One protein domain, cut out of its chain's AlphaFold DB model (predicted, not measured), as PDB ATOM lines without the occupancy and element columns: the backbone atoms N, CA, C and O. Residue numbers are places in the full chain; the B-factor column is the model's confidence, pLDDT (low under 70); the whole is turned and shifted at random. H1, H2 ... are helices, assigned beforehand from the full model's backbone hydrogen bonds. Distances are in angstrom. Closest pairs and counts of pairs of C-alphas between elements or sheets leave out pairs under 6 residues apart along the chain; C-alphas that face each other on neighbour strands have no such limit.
ATOM      1  N   HIS A 190     126.379  84.155  81.961       96.00
ATOM      2  CA  HIS A 190     126.535  85.560  82.333       96.00
ATOM      3  C   HIS A 190     127.975  85.888  82.783       96.00
ATOM      4  O   HIS A 190     128.524  86.919  82.403       96.00
ATOM      5  N   THR A 191     128.642  84.986  83.516       96.25
ATOM      6  CA  THR A 191     130.039  85.161  83.955       96.25
ATOM      7  C   THR A 191     130.981  85.311  82.770       96.25
ATOM      8  O   THR A 191     131.871  86.156  82.784       96.25
ATOM      9  N   ARG A 192     130.777  84.507  81.724       95.88
ATOM     10  CA  ARG A 192     131.599  84.573  80.522       95.88
ATOM     11  C   ARG A 192     131.405  85.897  79.784       95.88
ATOM     12  O   ARG A 192     132.391  86.508  79.394       95.88
ATOM     13  N   ILE A 193     130.162  86.368  79.661       96.38
ATOM     14  CA  ILE A 193     129.839  87.671  79.054       96.38
ATOM     15  C   ILE A 193     130.558  88.808  79.778       96.38
ATOM     16  O   ILE A 193     131.221  89.628  79.146       96.38
ATOM     17  N   LEU A 194     130.453  88.838  81.107       96.25
ATOM     18  CA  LEU A 194     131.025  89.904  81.926       96.25
ATOM     19  C   LEU A 194     132.561  89.908  81.916       96.25
ATOM     20  O   LEU A 194     133.154  90.976  82.074       96.25
ATOM     21  N   ASN A 195     133.189  88.749  81.699       95.62
ATOM     22  CA  ASN A 195     134.645  88.607  81.653       95.62
ATOM     23  C   ASN A 195     135.243  88.829  80.254       95.62
ATOM     24  O   ASN A 195     136.347  89.356  80.155       95.62
ATOM     25  N   GLU A 196     134.565  88.392  79.187       94.81
ATOM     26  CA  GLU A 196     135.130  88.365  77.826       94.81
ATOM     27  C   GLU A 196     134.692  89.547  76.947       94.81
ATOM     28  O   GLU A 196     135.416  89.910  76.021       94.81
ATOM     29  N   ILE A 197     133.530  90.162  77.199       93.50
ATOM     30  CA  ILE A 197     133.079  91.326  76.424       93.50
ATOM     31  C   ILE A 197     133.582  92.604  77.088       93.50
ATOM     32  O   ILE A 197     133.189  92.916  78.209       93.50
ATOM     33  N   GLU A 198     134.388  93.381  76.372       90.75
ATOM     34  CA  GLU A 198     134.804  94.721  76.795       90.75
ATOM     35  C   GLU A 198     133.615  95.695  76.859       90.75
ATOM     36  O   GLU A 198     132.731  95.700  75.998       90.75
ATOM     37  N   GLU A 199     133.602  96.550  77.880       87.25
ATOM     38  CA  GLU A 199     132.638  97.645  77.983       87.25
ATOM     39  C   GLU A 199     132.877  98.677  76.874       87.25
ATOM     40  O   GLU A 199     134.015  98.954  76.496       87.25
ATOM     41  N   ASN A 200     131.804  99.255  76.342       87.56
ATOM     42  CA  ASN A 200     131.813 100.237  75.257       87.56
ATOM     43  C   ASN A 200     132.460  99.739  73.951       87.56
ATOM     44  O   ASN A 200     132.810 100.546  73.090       87.56
ATOM     45  N   ARG A 201     132.588  98.414  73.774       89.62
ATOM     46  CA  ARG A 201     133.080  97.796  72.533       89.62
ATOM     47  C   ARG A 201     132.197  98.138  71.335       89.62
ATOM     48  O   ARG A 201     132.713  98.472  70.271       89.62
ATOM     49  N   ASP A 202     130.886  98.003  71.510       91.69
ATOM     50  CA  ASP A 202     129.841  98.315  70.537       91.69
ATOM     51  C   ASP A 202     128.469  98.382  71.239       91.69
ATOM     52  O   ASP A 202     128.343  98.082  72.429       91.69
ATOM     53  N   ILE A 203     127.433  98.766  70.490       89.50
ATOM     54  CA  ILE A 203     126.071  98.954  71.013       89.50
ATOM     55  C   ILE A 203     125.444  97.674  71.595       89.50
ATOM     56  O   ILE A 203     124.591  97.755  72.473       89.50
ATOM     57  N   ILE A 204     125.844  96.488  71.127       93.38
ATOM     58  CA  ILE A 204     125.316  95.201  71.606       93.38
ATOM     59  C   ILE A 204     126.104  94.717  72.813       93.38
ATOM     60  O   ILE A 204     125.522  94.114  73.713       93.38
ATOM     61  N   ALA A 205     127.409  94.980  72.847       94.12
ATOM     62  CA  ALA A 205     128.278  94.620  73.958       94.12
ATOM     63  C   ALA A 205     127.755  95.167  75.293       94.12
ATOM     64  O   ALA A 205     127.596  94.403  76.245       94.12
ATOM     65  N   ASN A 206     127.430  96.463  75.342       94.12
ATOM     66  CA  ASN A 206     126.920  97.112  76.553       94.12
ATOM     67  C   ASN A 206     125.597  96.502  77.009       94.12
ATOM     68  O   ASN A 206     125.477  96.071  78.158       94.12
ATOM     69  N   TYR A 207     124.644  96.355  76.091       95.69
ATOM     70  CA  TYR A 207     123.359  95.755  76.419       95.69
ATOM     71  C   TYR A 207     123.501  94.299  76.887       95.69
ATOM     72  O   TYR A 207     122.935  93.918  77.908       95.69
ATOM     73  N   SER A 208     124.337  93.501  76.213       95.69
ATOM     74  CA  SER A 208     124.616  92.108  76.594       95.69
ATOM     75  C   SER A 208     125.206  92.012  77.998       95.69
ATOM     76  O   SER A 208     124.791  91.161  78.783       95.69
ATOM     77  N   ARG A 209     126.152  92.901  78.334       96.62
ATOM     78  CA  ARG A 209     126.747  92.989  79.674       96.62
ATOM     79  C   ARG A 209     125.717  93.397  80.723       96.62
ATOM     80  O   ARG A 209     125.671  92.764  81.771       96.62
ATOM     81  N   ASN A 210     124.865  94.380  80.436       96.69
ATOM     82  CA  ASN A 210     123.801  94.818  81.343       96.69
ATOM     83  C   ASN A 210     122.819  93.679  81.653       96.69
ATOM     84  O   ASN A 210     122.544  93.397  82.817       96.69
ATOM     85  N   ILE A 211     122.346  92.966  80.628       97.19
ATOM     86  CA  ILE A 211     121.448  91.817  80.800       97.19
ATOM     87  C   ILE A 211     122.144  90.671  81.553       97.19
ATOM     88  O   ILE A 211     121.556  90.103  82.471       97.19
ATOM     89  N   ALA A 212     123.405  90.365  81.232       97.06
ATOM     90  CA  ALA A 212     124.185  89.357  81.952       97.06
ATOM     91  C   ALA A 212     124.414  89.730  83.424       97.06
ATOM     92  O   ALA A 212     124.368  88.873  84.303       97.06
ATOM     93  N   TRP A 213     124.631  91.008  83.723       97.69
ATOM     94  CA  TRP A 213     124.775  91.477  85.096       97.69
ATOM     95  C   TRP A 213     123.471  91.310  85.890       97.69
ATOM     96  O   TRP A 213     123.502  90.861  87.038       97.69
ATOM     97  N   ILE A 214     122.315  91.594  85.279       97.88
ATOM     98  CA  ILE A 214     121.007  91.338  85.903       97.88
ATOM     99  C   ILE A 214     120.848  89.838  86.176       97.88
ATOM    100  O   ILE A 214     120.523  89.457  87.296       97.88
ATOM    101  N   GLU A 215     121.141  88.986  85.193       97.31
ATOM    102  CA  GLU A 215     121.093  87.525  85.335       97.31
ATOM    103  C   GLU A 215     121.978  87.003  86.465       97.31
ATOM    104  O   GLU A 215     121.497  86.251  87.306       97.31
ATOM    105  N   GLN A 216     123.223  87.474  86.567       97.31
ATOM    106  CA  GLN A 216     124.122  87.104  87.661       97.31
ATOM    107  C   GLN A 216     123.513  87.390  89.043       97.31
ATOM    108  O   GLN A 216     123.672  86.602  89.978       97.31
ATOM    109  N   ASN A 217     122.844  88.532  89.194       97.50
ATOM    110  CA  ASN A 217     122.218  88.923  90.456       97.50
ATOM    111  C   ASN A 217     120.922  88.148  90.724       97.50
ATOM    112  O   ASN A 217     120.608  87.883  91.880       97.50
ATOM    113  N   VAL A 218     120.197  87.734  89.683       95.69
ATOM    114  CA  VAL A 218     119.059  86.814  89.824       95.69
ATOM    115  C   VAL A 218     119.529  85.437  90.297       95.69
ATOM    116  O   VAL A 218     118.951  84.900  91.239       95.69
ATOM    117  N   ASP A 219     120.593  84.900  89.697       94.75
ATOM    118  CA  ASP A 219     121.136  83.572  90.019       94.75
ATOM    119  C   ASP A 219     121.774  83.512  91.417       94.75
ATOM    120  O   ASP A 219     121.790  82.459  92.053       94.75
ATOM    121  N   SER A 220     122.271  84.647  91.916       94.88
ATOM    122  CA  SER A 220     122.824  84.786  93.273       94.88
ATOM    123  C   SER A 220     121.815  85.275  94.321       94.88
ATOM    124  O   SER A 220     122.207  85.524  95.458       94.88
ATOM    125  N   ASP A 221     120.534  85.405  93.955       93.50
ATOM    126  CA  ASP A 221     119.442  85.916  94.803       93.50
ATOM    127  C   ASP A 221     119.691  87.327  95.384       93.50
ATOM    128  O   ASP A 221     119.128  87.724  96.402       93.50
ATOM    129  N   ASN A 222     120.516  88.136  94.713       96.00
ATOM    130  CA  ASN A 222     120.804  89.524  95.072       96.00
ATOM    131  C   ASN A 222     119.878  90.503  94.329       96.00
ATOM    132  O   ASN A 222     120.323  91.364  93.563       96.00
ATOM    133  N   ILE A 223     118.565  90.376  94.540       96.31
ATOM    134  CA  ILE A 223     117.567  91.184  93.817       96.31
ATOM    135  C   ILE A 223     117.717  92.680  94.119       96.31
ATOM    136  O   ILE A 223     117.655  93.499  93.204       96.31
ATOM    137  N   THR A 224     117.998  93.045  95.371       96.12
ATOM    138  CA  THR A 224     118.238  94.439  95.764       96.12
ATOM    139  C   THR A 224     119.439  95.055  95.046       96.12
ATOM    140  O   THR A 224     119.416  96.236  94.694       96.12
ATOM    141  N   GLY A 225     120.475  94.257  94.763       95.12
ATOM    142  CA  GLY A 225     121.605  94.684  93.944       95.12
ATOM    143  C   GLY A 225     121.157  95.194  92.577       95.12
ATOM    144  O   GLY A 225     121.614  96.263  92.167       95.12
ATOM    145  N   ILE A 226     120.212  94.487  91.935       96.88
ATOM    146  CA  ILE A 226     119.752  94.729  90.558       96.88
ATOM    147  C   ILE A 226     119.316  96.175  90.342       96.88
ATOM    148  O   ILE A 226     119.744  96.798  89.374       96.88
ATOM    149  N   TYR A 227     118.459  96.710  91.213       96.19
ATOM    150  CA  TYR A 227     117.856  98.030  91.012       96.19
ATOM    151  C   TYR A 227     118.585  99.172  91.734       96.19
ATOM    152  O   TYR A 227     118.280 100.335  91.466       96.19
ATOM    153  N   ASN A 228     119.552  98.863  92.605       95.56
ATOM    154  CA  ASN A 228     120.399  99.860  93.272       95.56
ATOM    155  C   ASN A 228     121.673 100.202  92.489       95.56
ATOM    156  O   ASN A 228     122.330 101.195  92.796       95.56
ATOM    157  N   THR A 229     122.034  99.390  91.496       95.75
ATOM    158  CA  THR A 229     123.198  99.642  90.640       95.75
ATOM    159  C   THR A 229     122.779 100.431  89.409       95.75
ATOM    160  O   THR A 229     121.792 100.097  88.754       95.75
ATOM    161  N   GLU A 230     123.527 101.472  89.063       93.81
ATOM    162  CA  GLU A 230     123.325 102.171  87.799       93.81
ATOM    163  C   GLU A 230     123.950 101.365  86.653       93.81
ATOM    164  O   GLU A 230     125.123 101.001  86.705       93.81
ATOM    165  N   LEU A 231     123.147 101.059  85.632       94.12
ATOM    166  CA  LEU A 231     123.611 100.408  84.411       94.12
ATOM    167  C   LEU A 231     123.741 101.453  83.308       94.12
ATOM    168  O   LEU A 231     122.813 102.227  83.054       94.12
ATOM    169  N   HIS A 232     124.891 101.457  82.643       88.94
ATOM    170  CA  HIS A 232     125.201 102.408  81.586       88.94
ATOM    171  C   HIS A 232     125.068 101.749  80.211       88.94
ATOM    172  O   HIS A 232     125.467 100.604  80.000       88.94
ATOM    173  N   ASP A 233     124.495 102.486  79.265       93.75
ATOM    174  CA  ASP A 233     124.473 102.128  77.851       93.75
ATOM    175  C   ASP A 233     124.515 103.418  77.025       93.75
ATOM    176  O   ASP A 233     123.944 104.441  77.420       93.75
ATOM    177  N   THR A 234     125.222 103.376  75.900       90.00
ATOM    178  CA  THR A 234     125.351 104.505  74.975       90.00
ATOM    179  C   THR A 234     124.084 104.707  74.152       90.00
ATOM    180  O   THR A 234     123.798 105.829  73.742       90.00
ATOM    181  N   GLU A 235     123.312 103.640  73.930       93.81
ATOM    182  CA  GLU A 235     122.043 103.690  73.213       93.81
ATOM    183  C   GLU A 235     120.882 103.902  74.188       93.81
ATOM    184  O   GLU A 235     120.639 103.103  75.097       93.81
ATOM    185  N   GLU A 236     120.113 104.973  73.976       94.38
ATOM    186  CA  GLU A 236     119.026 105.359  74.882       94.38
ATOM    187  C   GLU A 236     117.988 104.242  75.057       94.38
ATOM    188  O   GLU A 236     117.542 103.984  76.177       94.38
ATOM    189  N   LEU A 237     117.625 103.553  73.969       93.88
ATOM    190  CA  LEU A 237     116.672 102.447  74.025       93.88
ATOM    191  C   LEU A 237     117.210 101.279  74.863       93.88
ATOM    192  O   LEU A 237     116.482 100.767  75.709       93.88
ATOM    193  N   ASN A 238     118.474 100.888  74.677       95.25
ATOM    194  CA  ASN A 238     119.094  99.800  75.439       95.25
ATOM    195  C   ASN A 238     119.177 100.142  76.928       95.25
ATOM    196  O   ASN A 238     118.839  99.314  77.775       95.25
ATOM    197  N   ARG A 239     119.535 101.391  77.253       96.19
ATOM    198  CA  ARG A 239     119.526 101.896  78.631       96.19
ATOM    199  C   ARG A 239     118.134 101.789  79.254       96.19
ATOM    200  O   ARG A 239     117.992 101.291  80.369       96.19
ATOM    201  N   LYS A 240     117.093 102.233  78.538       97.12
ATOM    202  CA  LYS A 240     115.702 102.152  79.013       97.12
ATOM    203  C   LYS A 240     115.223 100.708  79.156       97.12
ATOM    204  O   LYS A 240     114.532 100.406  80.121       97.12
ATOM    205  N   LEU A 241     115.617  99.809  78.252       97.19
ATOM    206  CA  LEU A 241     115.305  98.379  78.344       97.19
ATOM    207  C   LEU A 241     115.945  97.742  79.581       97.19
ATOM    208  O   LEU A 241     115.250  97.083  80.353       97.19
ATOM    209  N   ALA A 242     117.234  97.998  79.826       97.38
ATOM    210  CA  ALA A 242     117.903  97.551  81.046       97.38
ATOM    211  C   ALA A 242     117.189  98.095  82.295       97.38
ATOM    212  O   ALA A 242     116.889  97.337  83.218       97.38
ATOM    213  N   LYS A 243     116.809  99.382  82.288       98.06
ATOM    214  CA  LYS A 243     116.060 100.002  83.388       98.06
ATOM    215  C   LYS A 243     114.666  99.397  83.581       98.06
ATOM    216  O   LYS A 243     114.243  99.215  84.719       98.06
ATOM    217  N   ALA A 244     113.970  99.022  82.509       98.12
ATOM    218  CA  ALA A 244     112.694  98.314  82.590       98.12
ATOM    219  C   ALA A 244     112.855  96.957  83.300       98.12
ATOM    220  O   ALA A 244     112.064  96.628  84.185       98.12
ATOM    221  N   PHE A 245     113.910  96.195  82.992       98.19
ATOM    222  CA  PHE A 245     114.225  94.973  83.739       98.19
ATOM    223  C   PHE A 245     114.557  95.263  85.209       98.19
ATOM    224  O   PHE A 245     114.037  94.575  86.087       98.19
ATOM    225  N   GLN A 246     115.348  96.299  85.505       98.38
ATOM    226  CA  GLN A 246     115.622  96.695  86.893       98.38
ATOM    227  C   GLN A 246     114.336  97.035  87.660       98.38
ATOM    228  O   GLN A 246     114.149  96.568  88.780       98.38
ATOM    229  N   ASN A 247     113.415  97.783  87.045       98.31
ATOM    230  CA  ASN A 247     112.137  98.152  87.655       98.31
ATOM    231  C   ASN A 247     111.218  96.934  87.852       98.31
ATOM    232  O   ASN A 247     110.533  96.847  88.870       98.31
ATOM    233  N   LEU A 248     111.226  95.960  86.932       97.44
ATOM    234  CA  LEU A 248     110.533  94.682  87.142       97.44
ATOM    235  C   LEU A 248     111.056  93.969  88.392       97.44
ATOM    236  O   LEU A 248     110.262  93.550  89.230       97.44
ATOM    237  N   TYR A 249     112.377  93.866  88.547       98.12
ATOM    238  CA  TYR A 249     112.978  93.203  89.705       98.12
ATOM    239  C   TYR A 249     112.818  93.992  91.012       98.12
ATOM    240  O   TYR A 249     112.634  93.390  92.066       98.12
ATOM    241  N   LYS A 250     112.768  95.327  90.951       97.94
ATOM    242  CA  LYS A 250     112.371  96.170  92.086       97.94
ATOM    243  C   LYS A 250     110.954  95.839  92.566       97.94
ATOM    244  O   LYS A 250     110.731  95.680  93.765       97.94
ATOM    245  N   ALA A 251     110.010  95.683  91.636       96.81
ATOM    246  CA  ALA A 251     108.641  95.293  91.963       96.81
ATOM    247  C   ALA A 251     108.541  93.848  92.486       96.81
ATOM    248  O   ALA A 251     107.764  93.592  93.404       96.81
ATOM    249  N   VAL A 252     109.343  92.920  91.948       95.75
ATOM    250  CA  VAL A 252     109.481  91.544  92.470       95.75
ATOM    251  C   VAL A 252     109.925  91.549  93.935       95.75
ATOM    252  O   VAL A 252     109.405  90.777  94.735       95.75
ATOM    253  N   ASP A 253     110.824  92.460  94.306       95.94
ATOM    254  CA  ASP A 253     111.275  92.665  95.689       95.94
ATOM    255  C   ASP A 253     110.272  93.472  96.543       95.94
ATOM    256  O   ASP A 253     110.618  94.045  97.572       95.94
ATOM    257  N   LYS A 254     109.007  93.566  96.105       94.19
ATOM    258  CA  LYS A 254     107.891  94.247  96.790       94.19
ATOM    259  C   LYS A 254     108.100  95.744  97.035       94.19
ATOM    260  O   LYS A 254     107.365  96.348  97.819       94.19
ATOM    261  N   ASN A 255     109.053  96.368  96.347       95.94
ATOM    262  CA  ASN A 255     109.239  97.810  96.409       95.94
ATOM    263  C   ASN A 255     108.236  98.515  95.489       95.94
ATOM    264  O   ASN A 255     107.986  98.099  94.357       95.94
ATOM    265  N   SER A 256     107.693  99.633  95.967       93.50
ATOM    266  CA  SER A 256     106.835 100.506  95.169       93.50
ATOM    267  C   SER A 256     107.621 101.118  94.009       93.50
ATOM    268  O   SER A 256     108.732 101.621  94.199       93.50
ATOM    269  N   LEU A 257     107.019 101.118  92.820       97.44
ATOM    270  CA  LEU A 257     107.531 101.866  91.675       97.44
ATOM    271  C   LEU A 257     106.968 103.286  91.678       97.44
ATOM    272  O   LEU A 257     105.790 103.484  91.983       97.44
ATOM    273  N   THR A 258     107.800 104.266  91.336       97.81
ATOM    274  CA  THR A 258     107.348 105.640  91.085       97.81
ATOM    275  C   THR A 258     106.617 105.730  89.743       97.81
ATOM    276  O   THR A 258     106.739 104.855  88.888       97.81
ATOM    277  N   GLU A 259     105.867 106.812  89.522       97.44
ATOM    278  CA  GLU A 259     105.192 107.041  88.236       97.44
ATOM    279  C   GLU A 259     106.174 107.110  87.057       97.44
ATOM    280  O   GLU A 259     105.884 106.574  85.989       97.44
ATOM    281  N   GLU A 260     107.351 107.702  87.263       97.50
ATOM    282  CA  GLU A 260     108.421 107.764  86.263       97.50
ATOM    283  C   GLU A 260     108.985 106.369  85.956       97.50
ATOM    284  O   GLU A 260     109.139 105.997  84.795       97.50
ATOM    285  N   GLU A 261     109.208 105.544  86.984       98.12
ATOM    286  CA  GLU A 261     109.659 104.160  86.811       98.12
ATOM    287  C   GLU A 261     108.632 103.296  86.070       98.12
ATOM    288  O   GLU A 261     109.014 102.405  85.305       98.12
ATOM    289  N   ILE A 262     107.339 103.560  86.276       98.06
ATOM    290  CA  ILE A 262     106.258 102.897  85.545       98.06
ATOM    291  C   ILE A 262     106.242 103.359  84.084       98.06
ATOM    292  O   ILE A 262     106.073 102.530  83.191       98.06
ATOM    293  N   GLU A 263     106.431 104.650  83.812       98.12
ATOM    294  CA  GLU A 263     106.358 105.195  82.450       98.12
ATOM    295  C   GLU A 263     107.454 104.638  81.528       98.12
ATOM    296  O   GLU A 263     107.197 104.417  80.344       98.12
ATOM    297  N   ILE A 264     108.615 104.254  82.071       98.06
ATOM    298  CA  ILE A 264     109.679 103.568  81.314       98.06
ATOM    299  C   ILE A 264     109.149 102.334  80.566       98.06
ATOM    300  O   ILE A 264     109.551 102.097  79.429       98.06
ATOM    301  N   PHE A 265     108.209 101.573  81.142       98.19
ATOM    302  CA  PHE A 265     107.604 100.418  80.465       98.19
ATOM    303  C   PHE A 265     106.833 100.810  79.200       98.19
ATOM    304  O   PHE A 265     106.817 100.064  78.219       98.19
ATOM    305  N   ASN A 266     106.200 101.982  79.205       97.25
ATOM    306  CA  ASN A 266     105.522 102.522  78.034       97.25
ATOM    307  C   ASN A 266     106.530 103.058  77.008       97.25
ATOM    308  O   ASN A 266     106.350 102.853  75.810       97.25
ATOM    309  N   GLU A 267     107.627 103.667  77.455       96.62
ATOM    310  CA  GLU A 267     108.676 104.167  76.559       96.62
ATOM    311  C   GLU A 267     109.384 103.047  75.786       96.62
ATOM    312  O   GLU A 267     109.732 103.224  74.618       96.62
ATOM    313  N   VAL A 268     109.564 101.876  76.404       96.06
ATOM    314  CA  VAL A 268     110.168 100.707  75.740       96.06
ATOM    315  C   VAL A 268     109.153  99.823  75.009       96.06
ATOM    316  O   VAL A 268     109.541  98.829  74.392       96.06
ATOM    317  N   ASN A 269     107.860 100.170  75.028       93.56
ATOM    318  CA  ASN A 269     106.786  99.449  74.341       93.56
ATOM    319  C   ASN A 269     106.868  99.636  72.814       93.56
ATOM    320  O   ASN A 269     106.093 100.359  72.180       93.56
ATOM    321  N   THR A 270     107.834  98.958  72.207       88.94
ATOM    322  CA  THR A 270     108.030  98.916  70.758       88.94
ATOM    323  C   THR A 270     107.364  97.681  70.150       88.94
ATOM    324  O   THR A 270     106.826  96.819  70.839       88.94
ATOM    325  N   SER A 271     107.419  97.540  68.828       82.00
ATOM    326  CA  SER A 271     106.959  96.335  68.122       82.00
ATOM    327  C   SER A 271     107.633  95.034  68.574       82.00
ATOM    328  O   SER A 271     106.993  93.989  68.514       82.00
ATOM    329  N   LEU A 272     108.898  95.084  69.008       83.88
ATOM    330  CA  LEU A 272     109.645  93.899  69.459       83.88
ATOM    331  C   LEU A 272     109.511  93.666  70.968       83.88
ATOM    332  O   LEU A 272     109.555  92.526  71.414       83.88
ATOM    333  N   TYR A 273     109.265  94.731  71.731       90.06
ATOM    334  CA  TYR A 273     109.177  94.721  73.193       90.06
ATOM    335  C   TYR A 273     107.767  95.084  73.692       90.06
ATOM    336  O   TYR A 273     107.584  95.692  74.747       90.06
ATOM    337  N   PHE A 274     106.740  94.712  72.922       88.31
ATOM    338  CA  PHE A 274     105.359  95.160  73.137       88.31
ATOM    339  C   PHE A 274     104.763  94.712  74.479       88.31
ATOM    340  O   PHE A 274     103.792  95.294  74.965       88.31
ATOM    341  N   VAL A 275     105.335  93.668  75.080       91.62
ATOM    342  CA  VAL A 275     104.914  93.137  76.380       91.62
ATOM    343  C   VAL A 275     105.125  94.116  77.519       91.62
ATOM    344  O   VAL A 275     104.364  94.089  78.481       91.62
ATOM    345  N   PHE A 276     106.080  95.041  77.403       96.19
ATOM    346  CA  PHE A 276     106.214  96.096  78.400       96.19
ATOM    347  C   PHE A 276     105.013  97.049  78.391       96.19
ATOM    348  O   PHE A 276     104.666  97.586  79.437       96.19
ATOM    349  N   GLY A 277     104.272  97.163  77.283       95.00
ATOM    350  CA  GLY A 277     102.975  97.842  77.278       95.00
ATOM    351  C   GLY A 277     101.924  97.147  78.152       95.00
ATOM    352  O   GLY A 277     101.066  97.806  78.739       95.00
ATOM    353  N   ASP A 278     101.987  95.822  78.282       95.06
ATOM    354  CA  ASP A 278     101.116  95.068  79.185       95.06
ATOM    355  C   ASP A 278     101.555  95.254  80.644       95.06
ATOM    356  O   ASP A 278     100.714  95.551  81.491       95.06
ATOM    357  N   ILE A 279     102.862  95.214  80.918       97.06
ATOM    358  CA  ILE A 279     103.435  95.523  82.240       97.06
ATOM    359  C   ILE A 279     103.072  96.938  82.704       97.06
ATOM    360  O   ILE A 279     102.625  97.126  83.834       97.06
ATOM    361  N   TYR A 280     103.198  97.929  81.820       98.00
ATOM    362  CA  TYR A 280     102.773  99.303  82.072       98.00
ATOM    363  C   TYR A 280     101.314  99.362  82.534       98.00
ATOM    364  O   TYR A 280     101.000  99.922  83.585       98.00
ATOM    365  N   ARG A 281     100.416  98.730  81.764       97.06
ATOM    366  CA  ARG A 281      98.986  98.689  82.089       97.06
ATOM    367  C   ARG A 281      98.739  98.006  83.425       97.06
ATOM    368  O   ARG A 281      97.983  98.553  84.216       97.06
ATOM    369  N   TYR A 282      99.404  96.884  83.697       96.94
ATOM    370  CA  TYR A 282      99.317  96.210  84.990       96.94
ATOM    371  C   TYR A 282      99.674  97.151  86.144       96.94
ATOM    372  O   TYR A 282      98.902  97.279  87.091       96.94
ATOM    373  N   PHE A 283     100.794  97.872  86.066       97.00
ATOM    374  CA  PHE A 283     101.182  98.763  87.158       97.00
ATOM    375  C   PHE A 283     100.220  99.942  87.356       97.00
ATOM    376  O   PHE A 283     100.047 100.353  88.507       97.00
ATOM    377  N   LYS A 284      99.566 100.423  86.287       96.94
ATOM    378  CA  LYS A 284      98.555 101.496  86.331       96.94
ATOM    379  C   LYS A 284      97.184 101.032  86.830       96.94
ATOM    380  O   LYS A 284      96.525 101.780  87.543       96.94
ATOM    381  N   THR A 285      96.732  99.835  86.453       96.12
ATOM    382  CA  THR A 285      95.368  99.354  86.762       96.12
ATOM    383  C   THR A 285      95.306  98.367  87.920       96.12
ATOM    384  O   THR A 285      94.231  98.164  88.476       96.12
ATOM    385  N   LYS A 286      96.438  97.749  88.272       94.25
ATOM    386  CA  LYS A 286      96.548  96.620  89.210       94.25
ATOM    387  C   LYS A 286      95.693  95.409  88.817       94.25
ATOM    388  O   LYS A 286      95.298  94.637  89.682       94.25
ATOM    389  N   ASP A 287      95.409  95.235  87.524       95.00
ATOM    390  CA  ASP A 287      94.610  94.113  87.019       95.00
ATOM    391  C   ASP A 287      95.458  92.826  86.892       95.00
ATOM    392  O   ASP A 287      96.278  92.728  85.969       95.00
ATOM    393  N   PRO A 288      95.264  91.813  87.763       91.56
ATOM    394  CA  PRO A 288      96.066  90.590  87.754       91.56
ATOM    395  C   PRO A 288      95.848  89.731  86.500       91.56
ATOM    396  O   PRO A 288      96.725  88.943  86.143       91.56
ATOM    397  N   MET A 289      94.729  89.905  85.780       93.06
ATOM    398  CA  MET A 289      94.470  89.168  84.536       93.06
ATOM    399  C   MET A 289      95.516  89.475  83.461       93.06
ATOM    400  O   MET A 289      95.786  88.644  82.591       93.06
ATOM    401  N   ILE A 290      96.131  90.661  83.519       93.44
ATOM    402  CA  ILE A 290      97.199  91.049  82.598       93.44
ATOM    403  C   ILE A 290      98.434  90.169  82.812       93.44
ATOM    404  O   ILE A 290      98.985  89.672  81.831       93.44
ATOM    405  N   LEU A 291      98.843  89.938  84.065       91.56
ATOM    406  CA  LEU A 291      99.995  89.086  84.373       91.56
ATOM    407  C   LEU A 291      99.721  87.622  84.033       91.56
ATOM    408  O   LEU A 291     100.542  87.003  83.365       91.56
ATOM    409  N   MET A 292      98.544  87.098  84.394       89.12
ATOM    410  CA  MET A 292      98.169  85.711  84.081       89.12
ATOM    411  C   MET A 292      98.245  85.428  82.577       89.12
ATOM    412  O   MET A 292      98.828  84.437  82.151       89.12
ATOM    413  N   LYS A 293      97.747  86.352  81.747       89.38
ATOM    414  CA  LYS A 293      97.849  86.240  80.287       89.38
ATOM    415  C   LYS A 293      99.294  86.272  79.785       89.38
ATOM    416  O   LYS A 293      99.603  85.655  78.766       89.38
ATOM    417  N   LEU A 294     100.174  87.025  80.446       89.56
ATOM    418  CA  LEU A 294     101.589  87.055  80.088       89.56
ATOM    419  C   LEU A 294     102.286  85.725  80.421       89.56
ATOM    420  O   LEU A 294     103.214  85.341  79.719       89.56
ATOM    421  N   GLU A 295     101.830  84.965  81.412       86.12
ATOM    422  CA  GLU A 295     102.421  83.656  81.728       86.12
ATOM    423  C   GLU A 295     102.049  82.544  80.734       86.12
ATOM    424  O   GLU A 295     102.801  81.583  80.583       86.12
ATOM    425  N   GLU A 296     100.934  82.679  80.008       83.56
ATOM    426  CA  GLU A 296     100.410  81.630  79.114       83.56
ATOM    427  C   GLU A 296     101.269  81.359  77.864       83.56
ATOM    428  O   GLU A 296     101.087  80.337  77.198       83.56
ATOM    429  N   TYR A 297     102.189  82.254  77.494       75.69
ATOM    430  CA  TYR A 297     102.918  82.151  76.226       75.69
ATOM    431  C   TYR A 297     104.364  81.666  76.383       75.69
ATOM    432  O   TYR A 297     105.104  82.046  77.289       75.69
ATOM    433  N   ASN A 298     104.808  80.893  75.386       69.25
ATOM    434  CA  ASN A 298     106.131  80.269  75.357       69.25
ATOM    435  C   ASN A 298     107.305  81.233  75.151       69.25
ATOM    436  O   ASN A 298     108.428  80.814  75.398       69.25
ATOM    437  N   SER A 299     107.097  82.460  74.672       78.88
ATOM    438  CA  SER A 299     108.159  83.458  74.474       78.88
ATOM    439  C   SER A 299     107.572  84.844  74.188       78.88
ATOM    440  O   SER A 299     106.547  84.972  73.496       78.88
ATOM    441  N   TRP A 300     108.233  85.872  74.711       81.69
ATOM    442  CA  TRP A 300     107.888  87.281  74.576       81.69
ATOM    443  C   TRP A 300     109.023  88.136  74.033       81.69
ATOM    444  O   TRP A 300     108.752  89.056  73.259       81.69
ATOM    445  N   MET A 301     110.264  87.831  74.415       88.75
ATOM    446  CA  MET A 301     111.410  88.697  74.145       88.75
ATOM    447  C   MET A 301     112.268  88.226  72.957       88.75
ATOM    448  O   MET A 301     112.284  87.027  72.647       88.75
ATOM    449  N   PRO A 302     113.002  89.156  72.307       86.69
ATOM    450  CA  PRO A 302     113.864  88.859  71.164       86.69
ATOM    451  C   PRO A 302     114.932  87.796  71.417       86.69
ATOM    452  O   PRO A 302     115.106  86.896  70.594       86.69
ATOM    453  N   SER A 303     115.623  87.860  72.555       90.31
ATOM    454  CA  SER A 303     116.581  86.832  72.962       90.31
ATOM    455  C   SER A 303     116.001  85.886  74.016       90.31
ATOM    456  O   SER A 303     115.115  86.232  74.801       90.31
ATOM    457  N   GLN A 304     116.559  84.675  74.082       91.00
ATOM    458  CA  GLN A 304     116.215  83.703  75.124       91.00
ATOM    459  C   GLN A 304     116.600  84.186  76.526       91.00
ATOM    460  O   GLN A 304     115.891  83.891  77.485       91.00
ATOM    461  N   ARG A 305     117.688  84.956  76.641       92.38
ATOM    462  CA  ARG A 305     118.170  85.502  77.913       92.38
ATOM    463  C   ARG A 305     117.193  86.525  78.488       92.38
ATOM    464  O   ARG A 305     116.780  86.414  79.638       92.38
ATOM    465  N   GLU A 306     116.756  87.473  77.662       94.88
ATOM    466  CA  GLU A 306     115.726  88.443  78.044       94.88
ATOM    467  C   GLU A 306     114.411  87.751  78.402       94.88
ATOM    468  O   GLU A 306     113.772  88.105  79.391       94.88
ATOM    469  N   ASP A 307     114.010  86.747  77.618       93.75
ATOM    470  CA  ASP A 307     112.763  86.017  77.840       93.75
ATOM    471  C   ASP A 307     112.782  85.252  79.170       93.75
ATOM    472  O   ASP A 307     111.796  85.259  79.911       93.75
ATOM    473  N   MET A 308     113.924  84.649  79.511       93.31
ATOM    474  CA  MET A 308     114.150  84.005  80.802       93.31
ATOM    475  C   MET A 308     114.016  85.004  81.955       93.31
ATOM    476  O   MET A 308     113.246  84.756  82.884       93.31
ATOM    477  N   LEU A 309     114.717  86.142  81.892       95.62
ATOM    478  CA  LEU A 309     114.643  87.170  82.933       95.62
ATOM    479  C   LEU A 309     113.226  87.718  83.094       95.62
ATOM    480  O   LEU A 309     112.763  87.897  84.219       95.62
ATOM    481  N   PHE A 310     112.532  87.950  81.983       95.94
ATOM    482  CA  PHE A 310     111.164  88.444  81.983       95.94
ATOM    483  C   PHE A 310     110.205  87.448  82.642       95.94
ATOM    484  O   PHE A 310     109.464  87.810  83.553       95.94
ATOM    485  N   LYS A 311     110.252  86.173  82.241       93.75
ATOM    486  CA  LYS A 311     109.406  85.123  82.825       93.75
ATOM    487  C   LYS A 311     109.709  84.864  84.292       93.75
ATOM    488  O   LYS A 311     108.783  84.613  85.059       93.75
ATOM    489  N   ASN A 312     110.978  84.916  84.689       93.81
ATOM    490  CA  ASN A 312     111.359  84.781  86.092       93.81
ATOM    491  C   ASN A 312     110.766  85.916  86.933       93.81
ATOM    492  O   ASN A 312     110.237  85.650  88.012       93.81
ATOM    493  N   ALA A 313     110.783  87.152  86.425       95.12
ATOM    494  CA  ALA A 313     110.135  88.277  87.091       95.12
ATOM    495  C   ALA A 313     108.607  88.108  87.157       95.12
ATOM    496  O   ALA A 313     108.032  88.263  88.229       95.12
ATOM    497  N   LEU A 314     107.954  87.725  86.052       93.75
ATOM    498  CA  LEU A 314     106.502  87.497  86.010       93.75
ATOM    499  C   LEU A 314     106.037  86.474  87.048       93.75
ATOM    500  O   LEU A 314     105.161  86.788  87.850       93.75
ATOM    501  N   LYS A 315     106.684  85.303  87.093       91.50
ATOM    502  CA  LYS A 315     106.352  84.238  88.051       91.50
ATOM    503  C   LYS A 315     106.405  84.719  89.493       91.50
ATOM    504  O   LYS A 315     105.581  84.318  90.303       91.50
ATOM    505  N   LYS A 316     107.384  85.566  89.821       91.00
ATOM    506  CA  LYS A 316     107.544  86.118  91.169       91.00
ATOM    507  C   LYS A 316     106.566  87.263  91.470       91.00
ATOM    508  O   LYS A 316     106.315  87.517  92.636       91.00
ATOM    509  N   LEU A 317     106.021  87.941  90.454       90.19
ATOM    510  CA  LEU A 317     105.015  89.003  90.617       90.19
ATOM    511  C   LEU A 317     103.588  88.470  90.813       90.19
ATOM    512  O   LEU A 317     102.748  89.197  91.337       90.19
ATOM    513  N   VAL A 318     103.301  87.251  90.348       82.19
ATOM    514  CA  VAL A 318     101.975  86.614  90.467       82.19
ATOM    515  C   VAL A 318     101.751  85.974  91.850       82.19
ATOM    516  O   VAL A 318     100.599  85.769  92.233       82.19
ATOM    517  N   VAL A 319     102.824  85.686  92.601       66.31
ATOM    518  CA  VAL A 319     102.797  85.082  93.955       66.31
ATOM    519  C   VAL A 319     102.642  86.131  95.051       66.31
ATOM    520  O   VAL A 319     101.799  85.912  95.949       66.31
TER     521      VAL A 319
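AT A GLANCE: This is residues 190 to 319 of the 319 residues of an uncharacterized protein of Jeotgalicoccus sp (UniProt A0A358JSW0). Look for five helices in a ring, H4, H5, H6, H7 and H8, each packed on the next and H8 closing back on H4. H2 packs on H4 at the ring's side, with H1 on the far side of H2, while the short H3 bridges the later parts of H2 and H4. The printed part has 130 residues with eight named helices, H1 to H8 in order, and no named strand; the class is all helix. It is compact, with a radius of gyration of the C-alphas of 14.0 A, and spans 41 by 30 by 30 A.

HOW THE PARTS SIT: Start with H4, residues 236 to 252, and H2, residues 203 to 219; each is a hub, touching four helices. They touch through residues 207 to 214 of H2, the same way at a shallow tilt of 9 degrees, with the C-alphas of Tyr 207 and Asn 238 closest at 6.0 A. H8, residues 304 to 318, joins them in a bundle, three helices side by side. It touches H4 at Val 252 and Leu 317, closest C-alphas 5.5 A apart, at a shallow tilt of 33 degrees, only just short of steep. H8 and H2 only just touch, with 3 pairs of C-alphas within 8 A, Glu 215 and Leu 309 being closest at 6.9 A. H3, residues 223 to 228, touches H4 at Tyr 227 and Gln 246, closest C-alphas 4.9 A apart. H5, residues 259 to 267, touches H4 at a steep tilt of 52 degrees, closest C-alphas Ala 244 and Phe 265, 5.9 A. H6, residues 275 to 285, forms a hairpin with H5, closest C-alphas Phe 265 and Phe 276, 5.0 A. H7, residues 288 to 295, touches H8, closest C-alphas Leu 291 and Val 318, 6.9 A. H1, residues 190 to 196, touches H2, closest C-alphas His 190 and Ala 212, 4.5 A, and is apart from H4. O i to N i+4 pairs are all within hydrogen-bond range in H1, H4, H6, H7 and H8, with 12 of 13 in H2, 1 of 2 in H3 and 3 of 5 in H5.

IN THESE COORDINATES: Find C-alpha 203 at (126.071, 98.954, 71.013); from there H2 runs 24.9 A. H4 starts at (119.026, 105.359, 74.882) and runs 24.3 A. H8 runs 21.1 A to C-alpha 318 at (101.975, 86.614, 90.467), and H6 runs 15.4 A. The others are shorter: H5 12.5 A, H7 11.2 A, H1 10.1 A and H3 9.1 A.

THE WHOLE: The two C-alphas farthest apart are those of Glu 196 and Thr 285, 42.2 A. The printed part has no cut and no long link, and it ends at residue 319, the chain's last. The mean pLDDT of the printed part is 93.5; look for values under 70 at residues 298 and 319.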